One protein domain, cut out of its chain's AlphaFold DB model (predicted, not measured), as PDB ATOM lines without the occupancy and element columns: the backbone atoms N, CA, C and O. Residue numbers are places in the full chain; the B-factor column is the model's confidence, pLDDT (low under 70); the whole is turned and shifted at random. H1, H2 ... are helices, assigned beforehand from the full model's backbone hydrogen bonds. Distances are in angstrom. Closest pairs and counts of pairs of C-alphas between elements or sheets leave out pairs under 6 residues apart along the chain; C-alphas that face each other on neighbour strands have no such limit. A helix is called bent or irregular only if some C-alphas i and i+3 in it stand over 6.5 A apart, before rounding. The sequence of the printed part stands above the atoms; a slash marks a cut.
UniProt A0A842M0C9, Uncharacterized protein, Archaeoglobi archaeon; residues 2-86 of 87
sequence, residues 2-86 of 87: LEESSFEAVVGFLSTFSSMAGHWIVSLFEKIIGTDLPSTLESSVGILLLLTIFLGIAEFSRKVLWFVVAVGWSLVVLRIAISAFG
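This is residues 2 to 86 of the 87 residues of an uncharacterized protein of Archaeoglobi archaeon (UniProt A0A842M0C9). Two long helices cross as a lopsided X: H2, the longer, makes the long axis, and H1 crosses it near H2's first residues, at Gly 22 and Gly 46. Beyond the crossing, residues 52 to 86 stick out as one long arm, and residues 2 to 13 stick out as a shorter one, while a tight link folds the chain back from H1 into H2. The printed part has 85 residues with two named helices, H1 then H2, and no named strand; the class is all helix. The whole is extended, with a radius of gyration of the C-alphas of 22.8 A, and flat, spanning 74 by 42 by 12 A.

H2, residues 39 to 85, measures 69.4 A from C-alpha 39 at (9.266, 32.792, 4.666) to C-alpha 85 at (72.788, 40.687, -22.209). H1, residues 3 to 33, measures 44.7 A and begins with C-alpha 3 at (29.988, 9.889, -6.734). Neither helix is bent.

H2 touches H1 with its residues 41 to 50 alone, and H1 touches H2 with its residues 17 to 26 alone. Their closest C-alphas, those of Gly 22 and Gly 46, are 3.4 A apart. Their lines stand at a steep tilt of 68 degrees, only just short of about perpendicular, and they run opposite ways. Their centres are 24.9 A apart. In H1 and H2 every O i to N i+4 pair is within hydrogen-bond range.

The two C-alphas farthest apart, those of Thr 35 and Gly 86, are 74.9 A apart. The printed part has no cut, and the link from H1 to H2, 5 residues, is tight. Residues 2 to 13 and 52 to 86 stand free. The mean pLDDT of the printed part is 86.0, with residues 2 to 4 under 70.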
ATOM      1  N   LEU A   2      29.839   5.811  -5.305       60.22
ATOM      2  CA  LEU A   2      30.567   6.795  -4.465       60.22
ATOM      3  C   LEU A   2      30.452   8.263  -4.941       60.22
ATOM      4  O   LEU A   2      30.659   9.173  -4.146       60.22
ATOM      5  N   GLU A   3      30.117   8.514  -6.212       61.00
ATOM      6  CA  GLU A   3      29.988   9.889  -6.734       61.00
ATOM      7  C   GLU A   3      28.653  10.561  -6.370       61.00
ATOM      8  O   GLU A   3      28.643  11.750  -6.054       61.00
ATOM      9  N   GLU A   4      27.542   9.813  -6.336       62.06
ATOM     10  CA  GLU A   4      26.215  10.364  -6.000       62.06
ATOM     11  C   GLU A   4      26.168  10.947  -4.582       62.06
ATOM     12  O   GLU A   4      25.659  12.048  -4.391       62.06
ATOM     13  N   SER A   5      26.803  10.289  -3.605       72.50
ATOM     14  CA  SER A   5      26.843  10.778  -2.221       72.50
ATOM     15  C   SER A   5      27.638  12.076  -2.068       72.50
ATOM     16  O   SER A   5      27.314  12.903  -1.218       72.50
ATOM     17  N   SER A   6      28.665  12.285  -2.897       78.06
ATOM     18  CA  SER A   6      29.469  13.509  -2.868       78.06
ATOM     19  C   SER A   6      28.684  14.691  -3.433       78.06
ATOM     20  O   SER A   6      28.706  15.780  -2.861       78.06
ATOM     21  N   PHE A   7      27.947  14.473  -4.524       80.25
ATOM     22  CA  PHE A   7      27.068  15.492  -5.092       80.25
ATOM     23  C   PHE A   7      25.914  15.834  -4.142       80.25
ATOM     24  O   PHE A   7      25.678  17.009  -3.872       80.25
ATOM     25  N   GLU A   8      25.252  14.829  -3.561       86.06
ATOM     26  CA  GLU A   8      24.196  15.039  -2.562       86.06
ATOM     27  C   GLU A   8      24.704  15.775  -1.319       86.06
ATOM     28  O   GLU A   8      24.024  16.672  -0.821       86.06
ATOM     29  N   ALA A   9      25.915  15.467  -0.847       84.50
ATOM     30  CA  ALA A   9      26.525  16.169   0.279       84.50
ATOM     31  C   ALA A   9      26.787  17.650  -0.036       84.50
ATOM     32  O   ALA A   9      26.508  18.517   0.793       84.50
ATOM     33  N   VAL A  10      27.278  17.959  -1.242       86.00
ATOM     34  CA  VAL A  10      27.498  19.345  -1.679       86.00
ATOM     35  C   VAL A  10      26.172  20.082  -1.838       86.00
ATOM     36  O   VAL A  10      26.044  21.199  -1.345       86.00
ATOM     37  N   VAL A  11      25.168  19.467  -2.467       85.31
ATOM     38  CA  VAL A  11      23.834  20.064  -2.626       85.31
ATOM     39  C   VAL A  11      23.159  20.278  -1.269       85.31
ATOM     40  O   VAL A  11      22.572  21.334  -1.044       85.31
ATOM     41  N   GLY A  12      23.281  19.326  -0.342       86.56
ATOM     42  CA  GLY A  12      22.763  19.436   1.023       86.56
ATOM     43  C   GLY A  12      23.465  20.522   1.843       86.56
ATOM     44  O   GLY A  12      22.821  21.276   2.576       86.56
ATOM     45  N   PHE A  13      24.782  20.666   1.681       85.06
ATOM     46  CA  PHE A  13      25.519  21.787   2.258       85.06
ATOM     47  C   PHE A  13      25.037  23.119   1.674       85.06
ATOM     48  O   PHE A  13      24.773  24.065   2.415       85.06
ATOM     49  N   LEU A  14      24.873  23.180   0.354       84.25
ATOM     50  CA  LEU A  14      24.468  24.378  -0.365       84.25
ATOM     51  C   LEU A  14      23.054  24.833   0.021       84.25
ATOM     52  O   LEU A  14      22.832  26.022   0.239       84.25
ATOM     53  N   SER A  15      22.114  23.895   0.163       84.19
ATOM     54  CA  SER A  15      20.744  24.179   0.600       84.19
ATOM     55  C   SER A  15      20.696  24.668   2.048       84.19
ATOM     56  O   SER A  15      20.009  25.647   2.345       84.19
ATOM     57  N   THR A  16      21.490  24.059   2.933       87.44
ATOM     58  CA  THR A  16      21.613  24.480   4.335       87.44
ATOM     59  C   THR A  16      22.223  25.877   4.438       87.44
ATOM     60  O   THR A  16      21.683  26.742   5.124       87.44
ATOM     61  N   PHE A  17      23.315  26.130   3.714       86.56
ATOM     62  CA  PHE A  17      23.992  27.424   3.709       86.56
ATOM     63  C   PHE A  17      23.108  28.525   3.121       86.56
ATOM     64  O   PHE A  17      23.008  29.604   3.696       86.56
ATOM     65  N   SER A  18      22.422  28.237   2.011       83.44
ATOM     66  CA  SER A  18      21.456  29.141   1.383       83.44
ATOM     67  C   SER A  18      20.329  29.510   2.345       83.44
ATOM     68  O   SER A  18      20.046  30.689   2.527       83.44
ATOM     69  N   SER A  19      19.711  28.521   2.998       85.56
ATOM     70  CA  SER A  19      18.642  28.755   3.976       85.56
ATOM     71  C   SER A  19      19.133  29.594   5.160       85.56
ATOM     72  O   SER A  19      18.519  30.599   5.517       85.56
ATOM     73  N   MET A  20      20.304  29.253   5.707       86.88
ATOM     74  CA  MET A  20      20.893  29.977   6.830       86.88
ATOM     75  C   MET A  20      21.236  31.427   6.466       86.88
ATOM     76  O   MET A  20      20.937  32.336   7.236       86.88
ATOM     77  N   ALA A  21      21.832  31.655   5.292       84.81
ATOM     78  CA  ALA A  21      22.164  32.989   4.799       84.81
ATOM     79  C   ALA A  21      20.909  33.825   4.496       84.81
ATOM     80  O   ALA A  21      20.872  35.013   4.816       84.81
ATOM     81  N   GLY A  22      19.876  33.199   3.923       84.88
ATOM     82  CA  GLY A  22      18.583  33.823   3.643       84.88
ATOM     83  C   GLY A  22      17.885  34.293   4.914       84.88
ATOM     84  O   GLY A  22      17.526  35.465   5.008       84.88
ATOM     85  N   HIS A  23      17.788  33.424   5.923       87.50
ATOM     86  CA  HIS A  23      17.223  33.781   7.224       87.50
ATOM     87  C   HIS A  23      18.026  34.893   7.915       87.50
ATOM     88  O   HIS A  23      17.455  35.839   8.452       87.50
ATOM     89  N   TRP A  24      19.363  34.842   7.849       87.62
ATOM     90  CA  TRP A  24      20.214  35.888   8.425       87.62
ATOM     91  C   TRP A  24      19.907  37.265   7.837       87.62
ATOM     92  O   TRP A  24      19.713  38.226   8.583       87.62
ATOM     93  N   ILE A  25      19.839  37.358   6.506       85.19
ATOM     94  CA  ILE A  25      19.559  38.622   5.830       85.19
ATOM     95  C   ILE A  25      18.121  39.075   6.074       85.19
ATOM     96  O   ILE A  25      17.913  40.246   6.377       85.19
ATOM     97  N   VAL A  26      17.137  38.177   5.984       86.88
ATOM     98  CA  VAL A  26      15.737  38.549   6.202       86.88
ATOM     99  C   VAL A  26      15.537  39.023   7.635       86.88
ATOM    100  O   VAL A  26      15.020  40.118   7.809       86.88
ATOM    101  N   SER A  27      16.087  38.334   8.640       85.94
ATOM    102  CA  SER A  27      16.014  38.783  10.041       85.94
ATOM    103  C   SER A  27      16.666  40.158  10.271       85.94
ATOM    104  O   SER A  27      16.234  40.934  11.124       85.94
ATOM    105  N   LEU A  28      17.712  40.493   9.505       88.06
ATOM    106  CA  LEU A  28      18.327  41.822   9.503       88.06
ATOM    107  C   LEU A  28      17.356  42.872   8.956       88.06
ATOM    108  O   LEU A  28      17.213  43.938   9.550       88.06
ATOM    109  N   PHE A  29      16.673  42.566   7.853       85.56
ATOM    110  CA  PHE A  29      15.660  43.444   7.272       85.56
ATOM    111  C   PHE A  29      14.420  43.578   8.160       85.56
ATOM    112  O   PHE A  29      13.937  44.695   8.330       85.56
ATOM    113  N   GLU A  30      13.947  42.503   8.789       87.94
ATOM    114  CA  GLU A  30      12.846  42.540   9.761       87.94
ATOM    115  C   GLU A  30      13.190  43.432  10.956       87.94
ATOM    116  O   GLU A  30      12.362  44.226  11.388       87.94
ATOM    117  N   LYS A  31      14.439  43.401  11.442       87.69
ATOM    118  CA  LYS A  31      14.908  44.314  12.501       87.69
ATOM    119  C   LYS A  31      14.932  45.781  12.075       87.69
ATOM    120  O   LYS A  31      14.778  46.653  12.926       87.69
ATOM    121  N   ILE A  32      15.156  46.063  10.792       90.00
ATOM    122  CA  ILE A  32      15.203  47.431  10.257       90.00
ATOM    123  C   ILE A  32      13.790  47.959   9.973       90.00
ATOM    124  O   ILE A  32      13.497  49.115  10.268       90.00
ATOM    125  N   ILE A  33      12.927  47.125   9.389       87.44
ATOM    126  CA  ILE A  33      11.580  47.492   8.922       87.44
ATOM    127  C   ILE A  33      10.528  47.306  10.032       87.44
ATOM    128  O   ILE A  33       9.475  47.937   9.999       87.44
ATOM    129  N   GLY A  34      10.809  46.471  11.033       83.31
ATOM    130  CA  GLY A  34       9.918  46.188  12.161       83.31
ATOM    131  C   GLY A  34       8.676  45.375  11.788       83.31
ATOM    132  O   GLY A  34       7.680  45.439  12.500       83.31
ATOM    133  N   THR A  35       8.696  44.666  10.657       83.56
ATOM    134  CA  THR A  35       7.577  43.847  10.162       83.56
ATOM    135  C   THR A  35       8.086  42.461   9.789       83.56
ATOM    136  O   THR A  35       9.148  42.367   9.175       83.56
ATOM    137  N   ASP A  36       7.316  41.423  10.121       81.56
ATOM    138  CA  ASP A  36       7.614  40.039   9.746       81.56
ATOM    139  C   ASP A  36       7.517  39.865   8.224       81.56
ATOM    140  O   ASP A  36       6.511  40.215   7.591       81.56
ATOM    141  N   LEU A  37       8.580  39.333   7.624       79.88
ATOM    142  CA  LEU A  37       8.671  39.069   6.198       79.88
ATOM    143  C   LEU A  37       8.225  37.622   5.908       79.88
ATOM    144  O   LEU A  37       8.488  36.703   6.680       79.88
ATOM    145  N   PRO A  38       7.542  37.373   4.777       81.31
ATOM    146  CA  PRO A  38       7.145  36.021   4.397       81.31
ATOM    147  C   PRO A  38       8.346  35.069   4.262       81.31
ATOM    148  O   PRO A  38       9.327  35.396   3.595       81.31
ATOM    149  N   SER A  39       8.224  33.837   4.764       78.12
ATOM    150  CA  SER A  39       9.266  32.792   4.666       78.12
ATOM    151  C   SER A  39       9.638  32.399   3.226       78.12
ATOM    152  O   SER A  39      10.725  31.891   2.950       78.12
ATOM    153  N   THR A  40       8.768  32.681   2.255       81.25
ATOM    154  CA  THR A  40       9.071  32.541   0.822       81.25
ATOM    155  C   THR A  40      10.153  33.515   0.343       81.25
ATOM    156  O   THR A  40      10.914  33.174  -0.571       81.25
ATOM    157  N   LEU A  41      10.272  34.697   0.962       80.94
ATOM    158  CA  LEU A  41      11.374  35.626   0.701       80.94
ATOM    159  C   LEU A  41      12.689  35.100   1.267       80.94
ATOM    160  O   LEU A  41      13.697  35.215   0.583       80.94
ATOM    161  N   GLU A  42      12.692  34.462   2.440       80.62
ATOM    162  CA  GLU A  42      13.911  33.884   3.030       80.62
ATOM    163  C   GLU A  42      14.578  32.883   2.087       80.62
ATOM    164  O   GLU A  42      15.772  32.988   1.803       80.62
ATOM    165  N   SER A  43      13.789  31.956   1.538       78.94
ATOM    166  CA  SER A  43      14.283  30.947   0.595       78.94
ATOM    167  C   SER A  43      14.812  31.577  -0.700       78.94
ATOM    168  O   SER A  43      15.913  31.257  -1.159       78.94
ATOM    169  N   SER A  44      14.070  32.539  -1.259       86.81
ATOM    170  CA  SER A  44      14.447  33.224  -2.503       86.81
ATOM    171  C   SER A  44      15.717  34.061  -2.334       86.81
ATOM    172  O   SER A  44      16.612  34.036  -3.181       86.81
ATOM    173  N   VAL A  45      15.812  34.786  -1.221       87.75
ATOM    174  CA  VAL A  45      16.946  35.651  -0.907       87.75
ATOM    175  C   VAL A  45      18.183  34.824  -0.589       87.75
ATOM    176  O   VAL A  45      19.255  35.166  -1.072       87.75
ATOM    177  N   GLY A  46      18.049  33.709   0.132       84.12
ATOM    178  CA  GLY A  46      19.156  32.793   0.407       84.12
ATOM    179  C   GLY A  46      19.861  32.302  -0.858       84.12
ATOM    180  O   GLY A  46      21.087  32.387  -0.965       84.12
ATOM    181  N   ILE A  47      19.080  31.877  -1.859       86.31
ATOM    182  CA  ILE A  47      19.610  31.404  -3.146       86.31
ATOM    183  C   ILE A  47      20.266  32.556  -3.913       86.31
ATOM    184  O   ILE A  47      21.353  32.391  -4.471       86.31
ATOM    185  N   LEU A  48      19.641  33.737  -3.915       89.56
ATOM    186  CA  LEU A  48      20.189  34.933  -4.556       89.56
ATOM    187  C   LEU A  48      21.538  35.342  -3.940       89.56
ATOM    188  O   LEU A  48      22.481  35.677  -4.658       89.56
ATOM    189  N   LEU A  49      21.645  35.281  -2.614       88.12
ATOM    190  CA  LEU A  49      22.848  35.620  -1.857       88.12
ATOM    191  C   LEU A  49      23.976  34.636  -2.155       88.12
ATOM    192  O   LEU A  49      25.106  35.038  -2.428       88.12
ATOM    193  N   LEU A  50      23.646  33.348  -2.181       87.81
ATOM    194  CA  LEU A  50      24.573  32.293  -2.550       87.81
ATOM    195  C   LEU A  50      25.103  32.477  -3.982       87.81
ATOM    196  O   LEU A  50      26.316  32.442  -4.194       87.81
ATOM    197  N   LEU A  51      24.214  32.716  -4.951       88.00
ATOM    198  CA  LEU A  51      24.589  33.020  -6.337       88.00
ATOM    199  C   LEU A  51      25.483  34.257  -6.417       88.00
ATOM    200  O   LEU A  51      26.466  34.250  -7.151       88.00
ATOM    201  N   THR A  52      25.187  35.293  -5.635       87.88
ATOM    202  CA  THR A  52      25.985  36.525  -5.588       87.88
ATOM    203  C   THR A  52      27.393  36.264  -5.056       87.88
ATOM    204  O   THR A  52      28.366  36.727  -5.648       87.88
ATOM    205  N   ILE A  53      27.532  35.478  -3.983       86.00
ATOM    206  CA  ILE A  53      28.839  35.075  -3.440       86.00
ATOM    207  C   ILE A  53      29.615  34.258  -4.476       86.00
ATOM    208  O   ILE A  53      30.788  34.532  -4.729       86.00
ATOM    209  N   PHE A  54      28.956  33.285  -5.107       86.88
ATOM    210  CA  PHE A  54      29.569  32.456  -6.139       86.88
ATOM    211  C   PHE A  54      30.067  33.301  -7.317       86.88
ATOM    212  O   PHE A  54      31.207  33.148  -7.759       86.88
ATOM    213  N   LEU A  55      29.243  34.242  -7.780       86.69
ATOM    214  CA  LEU A  55      29.596  35.148  -8.862       86.69
ATOM    215  C   LEU A  55      30.746  36.080  -8.466       86.69
ATOM    216  O   LEU A  55      31.657  36.278  -9.261       86.69
ATOM    217  N   GLY A  56      30.769  36.574  -7.224       85.62
ATOM    218  CA  GLY A  56      31.872  37.384  -6.704       85.62
ATOM    219  C   GLY A  56      33.209  36.634  -6.692       85.62
ATOM    220  O   GLY A  56      34.236  37.189  -7.080       85.62
ATOM    221  N   ILE A  57      33.206  35.350  -6.322       84.31
ATOM    222  CA  ILE A  57      34.403  34.491  -6.371       84.31
ATOM    223  C   ILE A  57      34.822  34.221  -7.827       84.31
ATOM    224  O   ILE A  57      36.009  34.285  -8.169       84.31
ATOM    225  N   ALA A  58      33.858  33.945  -8.707       83.81
ATOM    226  CA  ALA A  58      34.113  33.747 -10.131       83.81
ATOM    227  C   ALA A  58      34.710  35.009 -10.783       83.81
ATOM    228  O   ALA A  58      35.664  34.934 -11.557       83.81
ATOM    229  N   GLU A  59      34.209  36.187 -10.423       83.88
ATOM    230  CA  GLU A  59      34.717  37.464 -10.914       83.88
ATOM    231  C   GLU A  59      36.104  37.790 -10.344       83.88
ATOM    232  O   GLU A  59      36.987  38.249 -11.076       83.88
ATOM    233  N   PHE A  60      36.357  37.458  -9.075       79.56
ATOM    234  CA  PHE A  60      37.687  37.571  -8.476       79.56
ATOM    235  C   PHE A  60      38.719  36.727  -9.236       79.56
ATOM    236  O   PHE A  60      39.827  37.195  -9.519       79.56
ATOM    237  N   SER A  61      38.323  35.529  -9.673       83.06
ATOM    238  CA  SER A  61      39.168  34.639 -10.477       83.06
ATOM    239  C   SER A  61      39.630  35.305 -11.776       83.06
ATOM    240  O   SER A  61      40.790  35.172 -12.167       83.06
ATOM    241  N   ARG A  62      38.771  36.111 -12.417       82.56
ATOM    242  CA  ARG A  62      39.126  36.854 -13.637       82.56
ATOM    243  C   ARG A  62      40.239  37.875 -13.395       82.56
ATOM    244  O   ARG A  62      41.121  38.035 -14.238       82.56
ATOM    245  N   LYS A  63      40.220  38.555 -12.248       82.31
ATOM    246  CA  LYS A  63      41.237  39.558 -11.895       82.31
ATOM    247  C   LYS A  63      42.570  38.905 -11.524       82.31
ATOM    248  O   LYS A  63      43.621  39.385 -11.945       82.31
ATOM    249  N   VAL A  64      42.522  37.775 -10.816       88.38
ATOM    250  CA  VAL A  64      43.706  36.961 -10.489       88.38
ATOM    251  C   VAL A  64      44.363  36.404 -11.752       88.38
ATOM    252  O   VAL A  64      45.579  36.507 -11.892       88.38
ATOM    253  N   LEU A  65      43.581  35.890 -12.708       88.62
ATOM    254  CA  LEU A  65      44.100  35.394 -13.988       88.62
ATOM    255  C   LEU A  65      44.929  36.454 -14.716       88.62
ATOM    256  O   LEU A  65      46.029  36.168 -15.184       88.62
ATOM    257  N   TRP A  66      44.435  37.691 -14.778       90.00
ATOM    258  CA  TRP A  66      45.153  38.762 -15.462       90.00
ATOM    259  C   TRP A  66      46.456  39.147 -14.748       90.00
ATOM    260  O   TRP A  66      47.468  39.385 -15.406       90.00
ATOM    261  N   PHE A  67      46.468  39.127 -13.411       91.75
ATOM    262  CA  PHE A  67      47.686  39.333 -12.625       91.75
ATOM    263  C   PHE A  67      48.732  38.240 -12.891       91.75
ATOM    264  O   PHE A  67      49.890  38.549 -13.160       91.75
ATOM    265  N   VAL A  68      48.322  36.966 -12.897       94.38
ATOM    266  CA  VAL A  68      49.210  35.833 -13.209       94.38
ATOM    267  C   VAL A  68      49.790  35.961 -14.617       94.38
ATOM    268  O   VAL A  68      50.987  35.756 -14.805       94.38
ATOM    269  N   VAL A  69      48.972  36.356 -15.595       94.44
ATOM    270  CA  VAL A  69      49.422  36.601 -16.971       94.44
ATOM    271  C   VAL A  69      50.447  37.737 -17.011       94.44
ATOM    272  O   VAL A  69      51.518  37.556 -17.583       94.44
ATOM    273  N   ALA A  70      50.179  38.877 -16.368       96.19
ATOM    274  CA  ALA A  70      51.109  40.009 -16.331       96.19
ATOM    275  C   ALA A  70      52.462  39.643 -15.691       96.19
ATOM    276  O   ALA A  70      53.522  39.989 -16.222       96.19
ATOM    277  N   VAL A  71      52.436  38.895 -14.585       97.50
ATOM    278  CA  VAL A  71      53.645  38.395 -13.912       97.50
ATOM    279  C   VAL A  71      54.388  37.395 -14.800       97.50
ATOM    280  O   VAL A  71      55.601  37.512 -14.969       97.50
ATOM    281  N   GLY A  72      53.674  36.453 -15.419       95.94
ATOM    282  CA  GLY A  72      54.251  35.461 -16.325       95.94
ATOM    283  C   GLY A  72      54.949  36.103 -17.523       95.94
ATOM    284  O   GLY A  72      56.100  35.782 -17.811       95.94
ATOM    285  N   TRP A  73      54.304  37.073 -18.174       97.00
ATOM    286  CA  TRP A  73      54.921  37.827 -19.268       97.00
ATOM    287  C   TRP A  73      56.135  38.629 -18.806       97.00
ATOM    288  O   TRP A  73      57.157  38.622 -19.489       97.00
ATOM    289  N   SER A  74      56.070  39.261 -17.633       96.88
ATOM    290  CA  SER A  74      57.212  39.995 -17.070       96.88
ATOM    291  C   SER A  74      58.416  39.078 -16.829       96.88
ATOM    292  O   SER A  74      59.539  39.440 -17.173       96.88
ATOM    293  N   LEU A  75      58.193  37.863 -16.315       95.88
ATOM    294  CA  LEU A  75      59.243  36.854 -16.132       95.88
ATOM    295  C   LEU A  75      59.847  36.394 -17.463       95.88
ATOM    296  O   LEU A  75      61.061  36.222 -17.559       95.88
ATOM    297  N   VAL A  76      59.021  36.214 -18.496       96.00
ATOM    298  CA  VAL A  76      59.497  35.860 -19.841       96.00
ATOM    299  C   VAL A  76      60.363  36.977 -20.418       96.00
ATOM    300  O   VAL A  76      61.463  36.703 -20.894       96.00
ATOM    301  N   VAL A  77      59.914  38.229 -20.326       95.94
ATOM    302  CA  VAL A  77      60.688  39.397 -20.775       95.94
ATOM    303  C   VAL A  77      62.012  39.491 -20.019       95.94
ATOM    304  O   VAL A  77      63.059  39.649 -20.646       95.94
ATOM    305  N   LEU A  78      61.991  39.318 -18.696       95.94
ATOM    306  CA  LEU A  78      63.196  39.309 -17.867       95.94
ATOM    307  C   LEU A  78      64.168  38.202 -18.297       95.94
ATOM    308  O   LEU A  78      65.360  38.456 -18.457       95.94
ATOM    309  N   ARG A  79      63.666  36.987 -18.545       94.50
ATOM    310  CA  ARG A  79      64.480  35.860 -19.023       94.50
ATOM    311  C   ARG A  79      65.147  36.171 -20.361       94.50
ATOM    312  O   ARG A  79      66.326  35.865 -20.542       94.50
ATOM    313  N   ILE A  80      64.397  36.757 -21.293       94.69
ATOM    314  CA  ILE A  80      64.912  37.154 -22.607       94.69
ATOM    315  C   ILE A  80      65.991  38.224 -22.442       94.69
ATOM    316  O   ILE A  80      67.044  38.106 -23.056       94.69
ATOM    317  N   ALA A  81      65.769  39.221 -21.580       93.56
ATOM    318  CA  ALA A  81      66.749  40.266 -21.307       93.56
ATOM    319  C   ALA A  81      68.061  39.683 -20.759       93.56
ATOM    320  O   ALA A  81      69.119  39.970 -21.311       93.56
ATOM    321  N   ILE A  82      68.000  38.808 -19.751       95.44
ATOM    322  CA  ILE A  82      69.190  38.139 -19.191       95.44
ATOM    323  C   ILE A  82      69.934  37.361 -20.286       95.44
ATOM    324  O   ILE A  82      71.137  37.528 -20.466       95.44
ATOM    325  N   SER A  83      69.200  36.590 -21.096       92.00
ATOM    326  CA  SER A  83      69.786  35.810 -22.194       92.00
ATOM    327  C   SER A  83      70.422  36.692 -23.278       92.00
ATOM    328  O   SER A  83      71.414  36.299 -23.882       92.00
ATOM    329  N   ALA A  84      69.860  37.877 -23.535       90.25
ATOM    330  CA  ALA A  84      70.353  38.814 -24.543       90.25
ATOM    331  C   ALA A  84      71.579  39.612 -24.074       90.25
ATOM    332  O   ALA A  84      72.453  39.910 -24.886       90.25
ATOM    333  N   PHE A  85      71.656  39.952 -22.783       90.69
ATOM    334  CA  PHE A  85      72.788  40.687 -22.209       90.69
ATOM    335  C   PHE A  85      73.974  39.794 -21.820       90.69
ATOM    336  O   PHE A  85      75.024  40.323 -21.463       90.69
ATOM    337  N   GLY A  86      73.849  38.470 -21.949       70.06
ATOM    338  CA  GLY A  86      74.979  37.549 -21.822       70.06
ATOM    339  C   GLY A  86      75.614  37.530 -20.429       70.06
ATOM    340  O   GLY A  86      76.836  37.431 -20.329       70.06
TER     341      GLY A  86